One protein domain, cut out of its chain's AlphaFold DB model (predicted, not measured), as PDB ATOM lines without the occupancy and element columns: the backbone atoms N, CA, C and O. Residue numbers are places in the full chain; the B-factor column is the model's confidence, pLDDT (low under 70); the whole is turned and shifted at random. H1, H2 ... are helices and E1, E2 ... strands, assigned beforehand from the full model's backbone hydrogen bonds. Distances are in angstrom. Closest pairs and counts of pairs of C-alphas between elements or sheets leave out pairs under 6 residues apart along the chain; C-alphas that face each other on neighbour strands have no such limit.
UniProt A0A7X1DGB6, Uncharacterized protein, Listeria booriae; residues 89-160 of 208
ATOM      1  N   LYS A  89     -15.788 -20.367  45.539       94.19
ATOM      2  CA  LYS A  89     -16.901 -19.527  45.061       94.19
ATOM      3  C   LYS A  89     -16.449 -18.556  43.981       94.19
ATOM      4  O   LYS A  89     -17.206 -18.335  43.034       94.19
ATOM      5  N   ASN A  90     -15.238 -18.013  44.073       93.56
ATOM      6  CA  ASN A  90     -14.688 -17.142  43.031       93.56
ATOM      7  C   ASN A  90     -14.453 -17.914  41.728       93.56
ATOM      8  O   ASN A  90     -14.881 -17.468  40.660       93.56
ATOM      9  N   VAL A  91     -13.866 -19.112  41.816       93.62
ATOM     10  CA  VAL A  91     -13.684 -20.009  40.663       93.62
ATOM     11  C   VAL A  91     -15.038 -20.399  40.063       93.62
ATOM     12  O   VAL A  91     -15.223 -20.306  38.846       93.62
ATOM     13  N   TYR A  92     -16.006 -20.773  40.906       94.81
ATOM     14  CA  TYR A  92     -17.371 -21.079  40.479       94.81
ATOM     15  C   TYR A  92     -18.036 -19.921  39.755       94.81
ATOM     16  O   TYR A  92     -18.554 -20.103  38.656       94.81
ATOM     17  N   SER A  93     -18.001 -18.729  40.344       94.50
ATOM     18  CA  SER A  93     -18.676 -17.555  39.802       94.50
ATOM     19  C   SER A  93     -18.081 -17.153  38.454       94.50
ATOM     20  O   SER A  93     -18.826 -16.876  37.515       94.50
ATOM     21  N   ALA A  94     -16.751 -17.199  38.321       93.75
ATOM     22  CA  ALA A  94     -16.067 -16.927  37.060       93.75
ATOM     23  C   ALA A  94     -16.446 -17.938  35.965       93.75
ATOM     24  O   ALA A  94     -16.776 -17.548  34.838       93.75
ATOM     25  N   TRP A  95     -16.447 -19.234  36.294       94.12
ATOM     26  CA  TRP A  95     -16.862 -20.279  35.359       94.12
ATOM     27  C   TRP A  95     -18.336 -20.133  34.967       94.12
ATOM     28  O   TRP A  95     -18.662 -20.063  33.782       94.12
ATOM     29  N   LYS A  96     -19.230 -20.009  35.952       95.12
ATOM     30  CA  LYS A  96     -20.677 -19.911  35.748       95.12
ATOM     31  C   LYS A  96     -21.044 -18.685  34.915       95.12
ATOM     32  O   LYS A  96     -21.831 -18.805  33.978       95.12
ATOM     33  N   MET A  97     -20.432 -17.532  35.188       96.06
ATOM     34  CA  MET A  97     -20.622 -16.335  34.366       96.06
ATOM     35  C   MET A  97     -20.143 -16.557  32.927       96.06
ATOM     36  O   MET A  97     -20.819 -16.157  31.984       96.06
ATOM     37  N   SER A  98     -19.018 -17.253  32.735       94.31
ATOM     38  CA  SER A  98     -18.513 -17.584  31.397       94.31
ATOM     39  C   SER A  98     -19.479 -18.486  30.617       94.31
ATOM     40  O   SER A  98     -19.686 -18.271  29.421       94.31
ATOM     41  N   GLU A  99     -20.104 -19.469  31.273       95.75
ATOM     42  CA  GLU A  99     -21.155 -20.305  30.673       95.75
ATOM     43  C   GLU A  99     -22.399 -19.482  30.311       95.75
ATOM     44  O   GLU A  99     -22.910 -19.595  29.196       95.75
ATOM     45  N   ILE A 100     -22.858 -18.612  31.218       97.44
ATOM     46  CA  ILE A 100     -24.022 -17.738  31.009       97.44
ATOM     47  C   ILE A 100     -23.799 -16.801  29.821       97.44
ATOM     48  O   ILE A 100     -24.652 -16.712  28.936       97.44
ATOM     49  N   LEU A 101     -22.645 -16.132  29.762       96.94
ATOM     50  CA  LEU A 101     -22.302 -15.231  28.663       96.94
ATOM     51  C   LEU A 101     -22.212 -15.991  27.338       96.94
ATOM     52  O   LEU A 101     -22.765 -15.542  26.335       96.94
ATOM     53  N   ARG A 102     -21.596 -17.180  27.331       96.56
ATOM     54  CA  ARG A 102     -21.540 -18.033  26.136       96.56
ATOM     55  C   ARG A 102     -22.935 -18.425  25.663       96.56
ATOM     56  O   ARG A 102     -23.214 -18.328  24.469       96.56
ATOM     57  N   TYR A 103     -23.808 -18.840  26.578       97.62
ATOM     58  CA  TYR A 103     -25.191 -19.184  26.266       97.62
ATOM     59  C   TYR A 103     -25.944 -17.991  25.671       97.62
ATOM     60  O   TYR A 103     -26.555 -18.107  24.608       97.62
ATOM     61  N   ALA A 104     -25.850 -16.823  26.312       97.75
ATOM     62  CA  ALA A 104     -26.493 -15.601  25.849       97.75
ATOM     63  C   ALA A 104     -25.988 -15.171  24.460       97.75
ATOM     64  O   ALA A 104     -26.792 -14.774  23.617       97.75
ATOM     65  N   MET A 105     -24.689 -15.321  24.178       97.00
ATOM     66  CA  MET A 105     -24.120 -15.072  22.847       97.00
ATOM     67  C   MET A 105     -24.622 -16.076  21.802       97.00
ATOM     68  O   MET A 105     -25.013 -15.675  20.708       97.00
ATOM     69  N   GLN A 106     -24.669 -17.373  22.124       97.44
ATOM     70  CA  GLN A 106     -25.189 -18.415  21.222       97.44
ATOM     71  C   GLN A 106     -26.676 -18.229  20.895       97.44
ATOM     72  O   GLN A 106     -27.133 -18.623  19.825       97.44
ATOM     73  N   LYS A 107     -27.436 -17.638  21.820       97.69
ATOM     74  CA  LYS A 107     -28.845 -17.275  21.635       97.69
ATOM     75  C   LYS A 107     -29.049 -15.901  20.996       97.69
ATOM     76  O   LYS A 107     -30.196 -15.519  20.784       97.69
ATOM     77  N   HIS A 108     -27.970 -15.184  20.678       96.75
ATOM     78  CA  HIS A 108     -27.997 -13.812  20.164       96.75
ATOM     79  C   HIS A 108     -28.710 -12.816  21.094       96.75
ATOM     80  O   HIS A 108     -29.246 -11.806  20.646       96.75
ATOM     81  N   TYR A 109     -28.724 -13.085  22.402       97.44
ATOM     82  CA  TYR A 109     -29.238 -12.144  23.397       97.44
ATOM     83  C   TYR A 109     -28.258 -11.017  23.707       97.44
ATOM     84  O   TYR A 109     -28.668  -9.929  24.109       97.44
ATOM     85  N   ILE A 110     -26.966 -11.290  23.536       96.31
ATOM     86  CA  ILE A 110     -25.888 -10.314  23.625       96.31
ATOM     87  C   ILE A 110     -24.925 -10.538  22.464       96.31
ATOM     88  O   ILE A 110     -24.743 -11.662  21.995       96.31
ATOM     89  N   GLU A 111     -24.269  -9.466  22.043       94.44
ATOM     90  CA  GLU A 111     -23.165  -9.518  21.093       94.44
ATOM     91  C   GLU A 111     -21.875  -9.055  21.765       94.44
ATOM     92  O   GLU A 111     -21.891  -8.403  22.811       94.44
ATOM     93  N   ILE A 112     -20.735  -9.367  21.144       92.75
ATOM     94  CA  ILE A 112     -19.425  -8.954  21.659       92.75
ATOM     95  C   ILE A 112     -19.310  -7.428  21.792       92.75
ATOM     96  O   ILE A 112     -18.599  -6.942  22.665       92.75
ATOM     97  N   ASP A 113     -20.011  -6.676  20.943       93.94
ATOM     98  CA  ASP A 113     -19.999  -5.214  20.961       93.94
ATOM     99  C   ASP A 113     -20.629  -4.650  22.239       93.94
ATOM    100  O   ASP A 113     -20.064  -3.761  22.876       93.94
ATOM    101  N   LEU A 114     -21.725  -5.268  22.700       92.06
ATOM    102  CA  LEU A 114     -22.344  -4.921  23.977       92.06
ATOM    103  C   LEU A 114     -21.344  -5.082  25.128       92.06
ATOM    104  O   LEU A 114     -21.252  -4.197  25.975       92.06
ATOM    105  N   LEU A 115     -20.567  -6.171  25.138       92.50
ATOM    106  CA  LEU A 115     -19.564  -6.427  26.178       92.50
ATOM    107  C   LEU A 115     -18.424  -5.397  26.167       92.50
ATOM    108  O   LEU A 115     -17.920  -5.047  27.228       92.50
ATOM    109  N   LYS A 116     -18.031  -4.883  24.996       93.44
ATOM    110  CA  LYS A 116     -16.960  -3.876  24.872       93.44
ATOM    111  C   LYS A 116     -17.352  -2.502  25.410       93.44
ATOM    112  O   LYS A 116     -16.480  -1.741  25.821       93.44
ATOM    113  N   HIS A 117     -18.641  -2.172  25.357       93.50
ATOM    114  CA  HIS A 117     -19.143  -0.823  25.627       93.50
ATOM    115  C   HIS A 117     -20.051  -0.733  26.861       93.50
ATOM    116  O   HIS A 117     -20.577   0.340  27.158       93.50
ATOM    117  N   SER A 118     -20.230  -1.837  27.591       94.69
ATOM    118  CA  SER A 118     -21.069  -1.903  28.791       94.69
ATOM    119  C   SER A 118     -20.255  -2.020  30.076       94.69
ATOM    120  O   SER A 118     -19.037  -2.171  30.073       94.69
ATOM    121  N   THR A 119     -20.967  -1.948  31.195       96.25
ATOM    122  CA  THR A 119     -20.464  -2.221  32.542       96.25
ATOM    123  C   THR A 119     -21.095  -3.499  33.083       96.25
ATOM    124  O   THR A 119     -22.149  -3.916  32.596       96.25
ATOM    125  N   ASP A 120     -20.510  -4.071  34.135       94.44
ATOM    126  CA  ASP A 120     -21.040  -5.263  34.805       94.44
ATOM    127  C   ASP A 120     -22.521  -5.099  35.170       94.44
ATOM    128  O   ASP A 120     -23.348  -5.921  34.789       94.44
ATOM    129  N   ASN A 121     -22.894  -3.980  35.804       96.31
ATOM    130  CA  ASN A 121     -24.287  -3.700  36.176       96.31
ATOM    131  C   ASN A 121     -25.233  -3.685  34.968       96.31
ATOM    132  O   ASN A 121     -26.337  -4.222  35.047       96.31
ATOM    133  N   ASN A 122     -24.807  -3.093  33.848       96.50
ATOM    134  CA  ASN A 122     -25.626  -3.029  32.639       96.50
ATOM    135  C   ASN A 122     -25.781  -4.411  31.998       96.50
ATOM    136  O   ASN A 122     -26.883  -4.765  31.584       96.50
ATOM    137  N   ILE A 123     -24.706  -5.206  31.949       96.50
ATOM    138  CA  ILE A 123     -24.755  -6.576  31.429       96.50
ATOM    139  C   ILE A 123     -25.662  -7.447  32.296       96.50
ATOM    140  O   ILE A 123     -26.528  -8.134  31.760       96.50
ATOM    141  N   ILE A 124     -25.524  -7.389  33.620       96.44
ATOM    142  CA  ILE A 124     -26.365  -8.165  34.535       96.44
ATOM    143  C   ILE A 124     -27.836  -7.765  34.405       96.44
ATOM    144  O   ILE A 124     -28.683  -8.642  34.251       96.44
ATOM    145  N   ALA A 125     -28.150  -6.466  34.393       96.88
ATOM    146  CA  ALA A 125     -29.522  -5.993  34.225       96.88
ATOM    147  C   ALA A 125     -30.121  -6.421  32.874       96.88
ATOM    148  O   ALA A 125     -31.269  -6.864  32.815       96.88
ATOM    149  N   HIS A 126     -29.336  -6.343  31.793       97.38
ATOM    150  CA  HIS A 126     -29.748  -6.820  30.472       97.38
ATOM    151  C   HIS A 126     -30.049  -8.321  30.487       97.38
ATOM    152  O   HIS A 126     -31.107  -8.741  30.025       97.38
ATOM    153  N   LEU A 127     -29.165  -9.127  31.084       97.88
ATOM    154  CA  LEU A 127     -29.344 -10.574  31.193       97.88
ATOM    155  C   LEU A 127     -30.575 -10.954  32.034       97.88
ATOM    156  O   LEU A 127     -31.323 -11.860  31.666       97.88
ATOM    157  N   GLN A 128     -30.833 -10.235  33.126       97.19
ATOM    158  CA  GLN A 128     -32.017 -10.417  33.976       97.19
ATOM    159  C   GLN A 128     -33.330 -10.043  33.266       97.19
ATOM    160  O   GLN A 128     -34.379 -10.603  33.578       97.19
ATOM    161  N   GLY A 129     -33.287  -9.128  32.293       97.50
ATOM    162  CA  GLY A 129     -34.453  -8.722  31.503       97.50
ATOM    163  C   GLY A 129     -34.900  -9.738  30.444       97.50
ATOM    164  O   GLY A 129     -35.984  -9.596  29.879       97.50
ATOM    165  N   ILE A 130     -34.097 -10.766  30.155       97.94
ATOM    166  CA  ILE A 130     -34.399 -11.751  29.111       97.94
ATOM    167  C   ILE A 130     -35.364 -12.818  29.632       97.94
ATOM    168  O   ILE A 130     -35.078 -13.541  30.586       97.94
ATOM    169  N   HIS A 131     -36.477 -13.010  28.929       96.56
ATOM    170  CA  HIS A 131     -37.471 -14.039  29.241       96.56
ATOM    171  C   HIS A 131     -37.079 -15.437  28.716       96.56
ATOM    172  O   HIS A 131     -37.806 -16.041  27.930       96.56
ATOM    173  N   ASP A 132     -35.932 -15.959  29.162       98.19
ATOM    174  CA  ASP A 132     -35.485 -17.340  28.922       98.19
ATOM    175  C   ASP A 132     -35.323 -18.082  30.257       98.19
ATOM    176  O   ASP A 132     -34.466 -17.756  31.077       98.19
ATOM    177  N   THR A 133     -36.145 -19.111  30.479       97.25
ATOM    178  CA  THR A 133     -36.180 -19.866  31.741       97.25
ATOM    179  C   THR A 133     -34.859 -20.563  32.075       97.25
ATOM    180  O   THR A 133     -34.542 -20.721  33.252       97.25
ATOM    181  N   ASN A 134     -34.096 -21.020  31.078       96.81
ATOM    182  CA  ASN A 134     -32.805 -21.657  31.330       96.81
ATOM    183  C   ASN A 134     -31.772 -20.613  31.744       96.81
ATOM    184  O   ASN A 134     -31.102 -20.810  32.751       96.81
ATOM    185  N   LEU A 135     -31.707 -19.485  31.033       97.94
ATOM    186  CA  LEU A 135     -30.825 -18.378  31.402       97.94
ATOM    187  C   LEU A 135     -31.119 -17.871  32.821       97.94
ATOM    188  O   LEU A 135     -30.198 -17.738  33.624       97.94
ATOM    189  N   GLN A 136     -32.394 -17.640  33.149       98.00
ATOM    190  CA  GLN A 136     -32.777 -17.156  34.478       98.00
ATOM    191  C   GLN A 136     -32.445 -18.164  35.584       98.00
ATOM    192  O   GLN A 136     -32.038 -17.766  36.674       98.00
ATOM    193  N   ARG A 137     -32.556 -19.470  35.308       96.25
ATOM    194  CA  ARG A 137     -32.142 -20.516  36.253       96.25
ATOM    195  C   ARG A 137     -30.640 -20.473  36.516       96.25
ATOM    196  O   ARG A 137     -30.242 -20.561  37.669       96.25
ATOM    197  N   GLU A 138     -29.824 -20.325  35.474       95.94
ATOM    198  CA  GLU A 138     -28.368 -20.245  35.625       95.94
ATOM    199  C   GLU A 138     -27.948 -18.962  36.357       95.94
ATOM    200  O   GLU A 138     -27.150 -19.033  37.289       95.94
ATOM    201  N   LEU A 139     -28.529 -17.806  36.014       96.69
ATOM    202  CA  LEU A 139     -28.286 -16.544  36.727       96.69
ATOM    203  C   LEU A 139     -28.623 -16.650  38.217       96.69
ATOM    204  O   LEU A 139     -27.871 -16.149  39.048       96.69
ATOM    205  N   ALA A 140     -29.710 -17.343  38.565       95.00
ATOM    206  CA  ALA A 140     -30.119 -17.533  39.954       95.00
ATOM    207  C   ALA A 140     -29.110 -18.341  40.790       95.00
ATOM    208  O   ALA A 140     -29.178 -18.287  42.014       95.00
ATOM    209  N   THR A 141     -28.170 -19.063  40.164       94.06
ATOM    210  CA  THR A 141     -27.099 -19.783  40.881       94.06
ATOM    211  C   THR A 141     -25.954 -18.879  41.346       94.06
ATOM    212  O   THR A 141     -25.164 -19.273  42.201       94.06
ATOM    213  N   LEU A 142     -25.872 -17.648  40.832       93.88
ATOM    214  CA  LEU A 142     -24.873 -16.658  41.228       93.88
ATOM    215  C   LEU A 142     -25.354 -15.874  42.455       93.88
ATOM    216  O   LEU A 142     -25.823 -14.741  42.345       93.88
ATOM    217  N   HIS A 143     -25.244 -16.483  43.635       93.31
ATOM    218  CA  HIS A 143     -25.606 -15.853  44.905       93.31
ATOM    219  C   HIS A 143     -24.613 -16.209  46.029       93.31
ATOM    220  O   HIS A 143     -23.958 -17.250  45.960       93.31
ATOM    221  N   PRO A 144     -24.492 -15.384  47.089       91.69
ATOM    222  CA  PRO A 144     -23.480 -15.575  48.138       91.69
ATOM    223  C   PRO A 144     -23.590 -16.901  48.904       91.69
ATOM    224  O   PRO A 144     -22.577 -17.445  49.355       91.69
ATOM    225  N   ASP A 145     -24.805 -17.432  49.033       93.00
ATOM    226  CA  ASP A 145     -25.092 -18.658  49.789       93.00
ATOM    227  C   ASP A 145     -24.805 -19.944  49.003       93.00
ATOM    228  O   ASP A 145     -25.047 -21.039  49.510       93.00
ATOM    229  N   ILE A 146     -24.287 -19.840  47.774       93.38
ATOM    230  CA  ILE A 146     -23.882 -21.007  46.998       93.38
ATOM    231  C   ILE A 146     -22.813 -21.796  47.768       93.38
ATOM    232  O   ILE A 146     -21.809 -21.243  48.229       93.38
ATOM    233  N   ALA A 147     -23.035 -23.098  47.926       93.19
ATOM    234  CA  ALA A 147     -22.083 -24.001  48.556       93.19
ATOM    235  C   ALA A 147     -21.305 -24.742  47.467       93.19
ATOM    236  O   ALA A 147     -21.886 -25.464  46.655       93.19
ATOM    237  N   VAL A 148     -19.989 -24.542  47.435       93.81
ATOM    238  CA  VAL A 148     -19.082 -25.167  46.468       93.81
ATOM    239  C   VAL A 148     -17.796 -25.601  47.154       93.81
ATOM    240  O   VAL A 148     -17.349 -24.967  48.109       93.81
ATOM    241  N   GLU A 149     -17.194 -26.673  46.654       92.38
ATOM    242  CA  GLU A 149     -15.911 -27.191  47.127       92.38
ATOM    243  C   GLU A 149     -14.980 -27.531  45.962       92.38
ATOM    244  O   GLU A 149     -15.429 -27.764  44.837       92.38
ATOM    245  N   ILE A 150     -13.677 -27.599  46.251       88.75
ATOM    246  CA  ILE A 150     -12.701 -28.213  45.348       88.75
ATOM    247  C   ILE A 150     -12.642 -29.713  45.648       88.75
ATOM    248  O   ILE A 150     -12.301 -30.110  46.761       88.75
ATOM    249  N   ASN A 151     -12.940 -30.552  44.657       89.75
ATOM    250  CA  ASN A 151     -12.962 -32.003  44.799       89.75
ATOM    251  C   ASN A 151     -12.509 -32.696  43.505       89.75
ATOM    252  O   ASN A 151     -13.232 -32.755  42.517       89.75
ATOM    253  N   ASN A 152     -11.303 -33.264  43.507       88.25
ATOM    254  CA  ASN A 152     -10.722 -33.911  42.324       88.25
ATOM    255  C   ASN A 152     -11.237 -35.341  42.059       88.25
ATOM    256  O   ASN A 152     -10.903 -35.923  41.029       88.25
ATOM    257  N   GLN A 153     -12.037 -35.914  42.962       90.56
ATOM    258  CA  GLN A 153     -12.630 -37.247  42.800       90.56
ATOM    259  C   GLN A 153     -14.061 -37.172  42.269       90.56
ATOM    260  O   GLN A 153     -14.505 -38.051  41.534       90.56
ATOM    261  N   THR A 154     -14.809 -36.145  42.663       90.69
ATOM    262  CA  THR A 154     -16.197 -35.929  42.250       90.69
ATOM    263  C   THR A 154     -16.420 -34.438  42.051       90.69
ATOM    264  O   THR A 154     -16.462 -33.700  43.029       90.69
ATOM    265  N   TYR A 155     -16.574 -34.008  40.801       92.75
ATOM    266  CA  TYR A 155     -16.733 -32.605  40.418       92.75
ATOM    267  C   TYR A 155     -17.791 -32.448  39.329       92.75
ATOM    268  O   TYR A 155     -18.036 -33.374  38.555       92.75
ATOM    269  N   ASP A 156     -18.380 -31.256  39.260       91.81
ATOM    270  CA  ASP A 156     -19.346 -30.884  38.226       91.81
ATOM    271  C   ASP A 156     -18.653 -30.240  37.024       91.81
ATOM    272  O   ASP A 156     -19.070 -30.429  35.883       91.81
ATOM    273  N   PHE A 157     -17.564 -29.502  37.265       91.56
ATOM    274  CA  PHE A 157     -16.735 -28.948  36.199       91.56
ATOM    275  C   PHE A 157     -15.271 -28.784  36.610       91.56
ATOM    276  O   PHE A 157     -14.901 -28.810  37.785       91.56
ATOM    277  N   TYR A 158     -14.442 -28.604  35.588       92.62
ATOM    278  CA  TYR A 158     -13.014 -28.352  35.694       92.62
ATOM    279  C   TYR A 158     -12.668 -27.047  34.975       92.62
ATOM    280  O   TYR A 158     -13.179 -26.789  33.881       92.62
ATOM    281  N   MET A 159     -11.784 -26.243  35.565       86.50
ATOM    282  CA  MET A 159     -11.277 -25.023  34.943       86.50
ATOM    283  C   MET A 159      -9.788 -24.829  35.230       86.50
ATOM    284  O   MET A 159      -9.327 -25.015  36.356       86.50
ATOM    285  N   THR A 160      -9.053 -24.374  34.215       86.56
ATOM    286  CA  THR A 160      -7.720 -23.793  34.381       86.56
ATOM    287  C   THR A 160      -7.815 -22.274  34.388       86.56
ATOM    288  O   THR A 160      -8.455 -21.658  33.535       86.56
TER     289      THR A 160
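What this domain is: This is residues 89 to 160 of the 208 residues of an uncharacterized protein of Listeria booriae (UniProt A0A7X1DGB6). A single long helix, H1, runs through the middle of the model; the chain turns back at its far end through two short helices, H2 and H3, and a third short helix, H4, packs on one side of H1 at residues 96 to 104. At the other end of H1, beside its beginning, lies a loose loop with two short strands, E1 and E2, and its residues 151 to 156 stick out, as residues 116 to 121 do at the opposite end. The printed part has 72 residues with four named helices and then two named strands, in the order H1, H2, H3, H4, E1, E2; it is mostly helix, and E1 and E2 pair with no named strand. The whole is only just compact, close to loose, with a radius of gyration of the C-alphas of 13.3 A, and elongated, spanning 39 by 23 by 20 A.

Where its parts are: H1, residues 89 to 106, is 25.3 A from first to last C-alpha, from C-alpha 89 at (-16.901, -19.527, 45.061) to C-alpha 106 at (-25.189, -18.415, 21.222). H4, residues 133 to 139, measures 9.9 A, H3, residues 120 to 128, 12.2 A, and H2, residues 112 to 117, 9.1 A. E1 is residues 148 to 150 and E2 residues 157 to 159, with C-alpha 159 at (-11.277, -25.023, 34.943).

How they stand to each other: H1 touches H4 with residues 96 to 104 alone; the closest C-alphas, those of Ile 100 and Glu 138, are 6.8 A apart. The two run opposite ways at a shallow tilt of 33 degrees, only just short of steep. H3 and H4 form a helical hairpin at 27 degrees, but only just touch, with 3 pairs of C-alphas within 8 A, the closest those of Gln 128 and Gln 136 at 6.8 A. H1 and H3 are close but not clearly touching, with C-alphas 104 and 127 7.9 A apart. H2 touches no helix but is near H3, the closest C-alphas being those of Leu 115 and Ile 123 at 7.4 A. The closest C-alphas of H1 and E1 are those of Lys 89 and Val 148, 6.2 A apart; for H1 and E2 they are Trp 95 and Met 159, 7.3 A. E1 and E2 are apart. In H1, H2, H3 and H4 every O i to N i+4 pair is within hydrogen-bond range.

The domain as a whole: The two C-alphas farthest apart, those of His 117 and Gln 153, are 40.8 A from each other. The printed part has no cut. The links from H1 to H2, H2 to H3 and H3 to H4 are tight, those from H4 to E1 and E1 to E2 short. The mean pLDDT of the printed part is 94.6, and no printed residue is under 70.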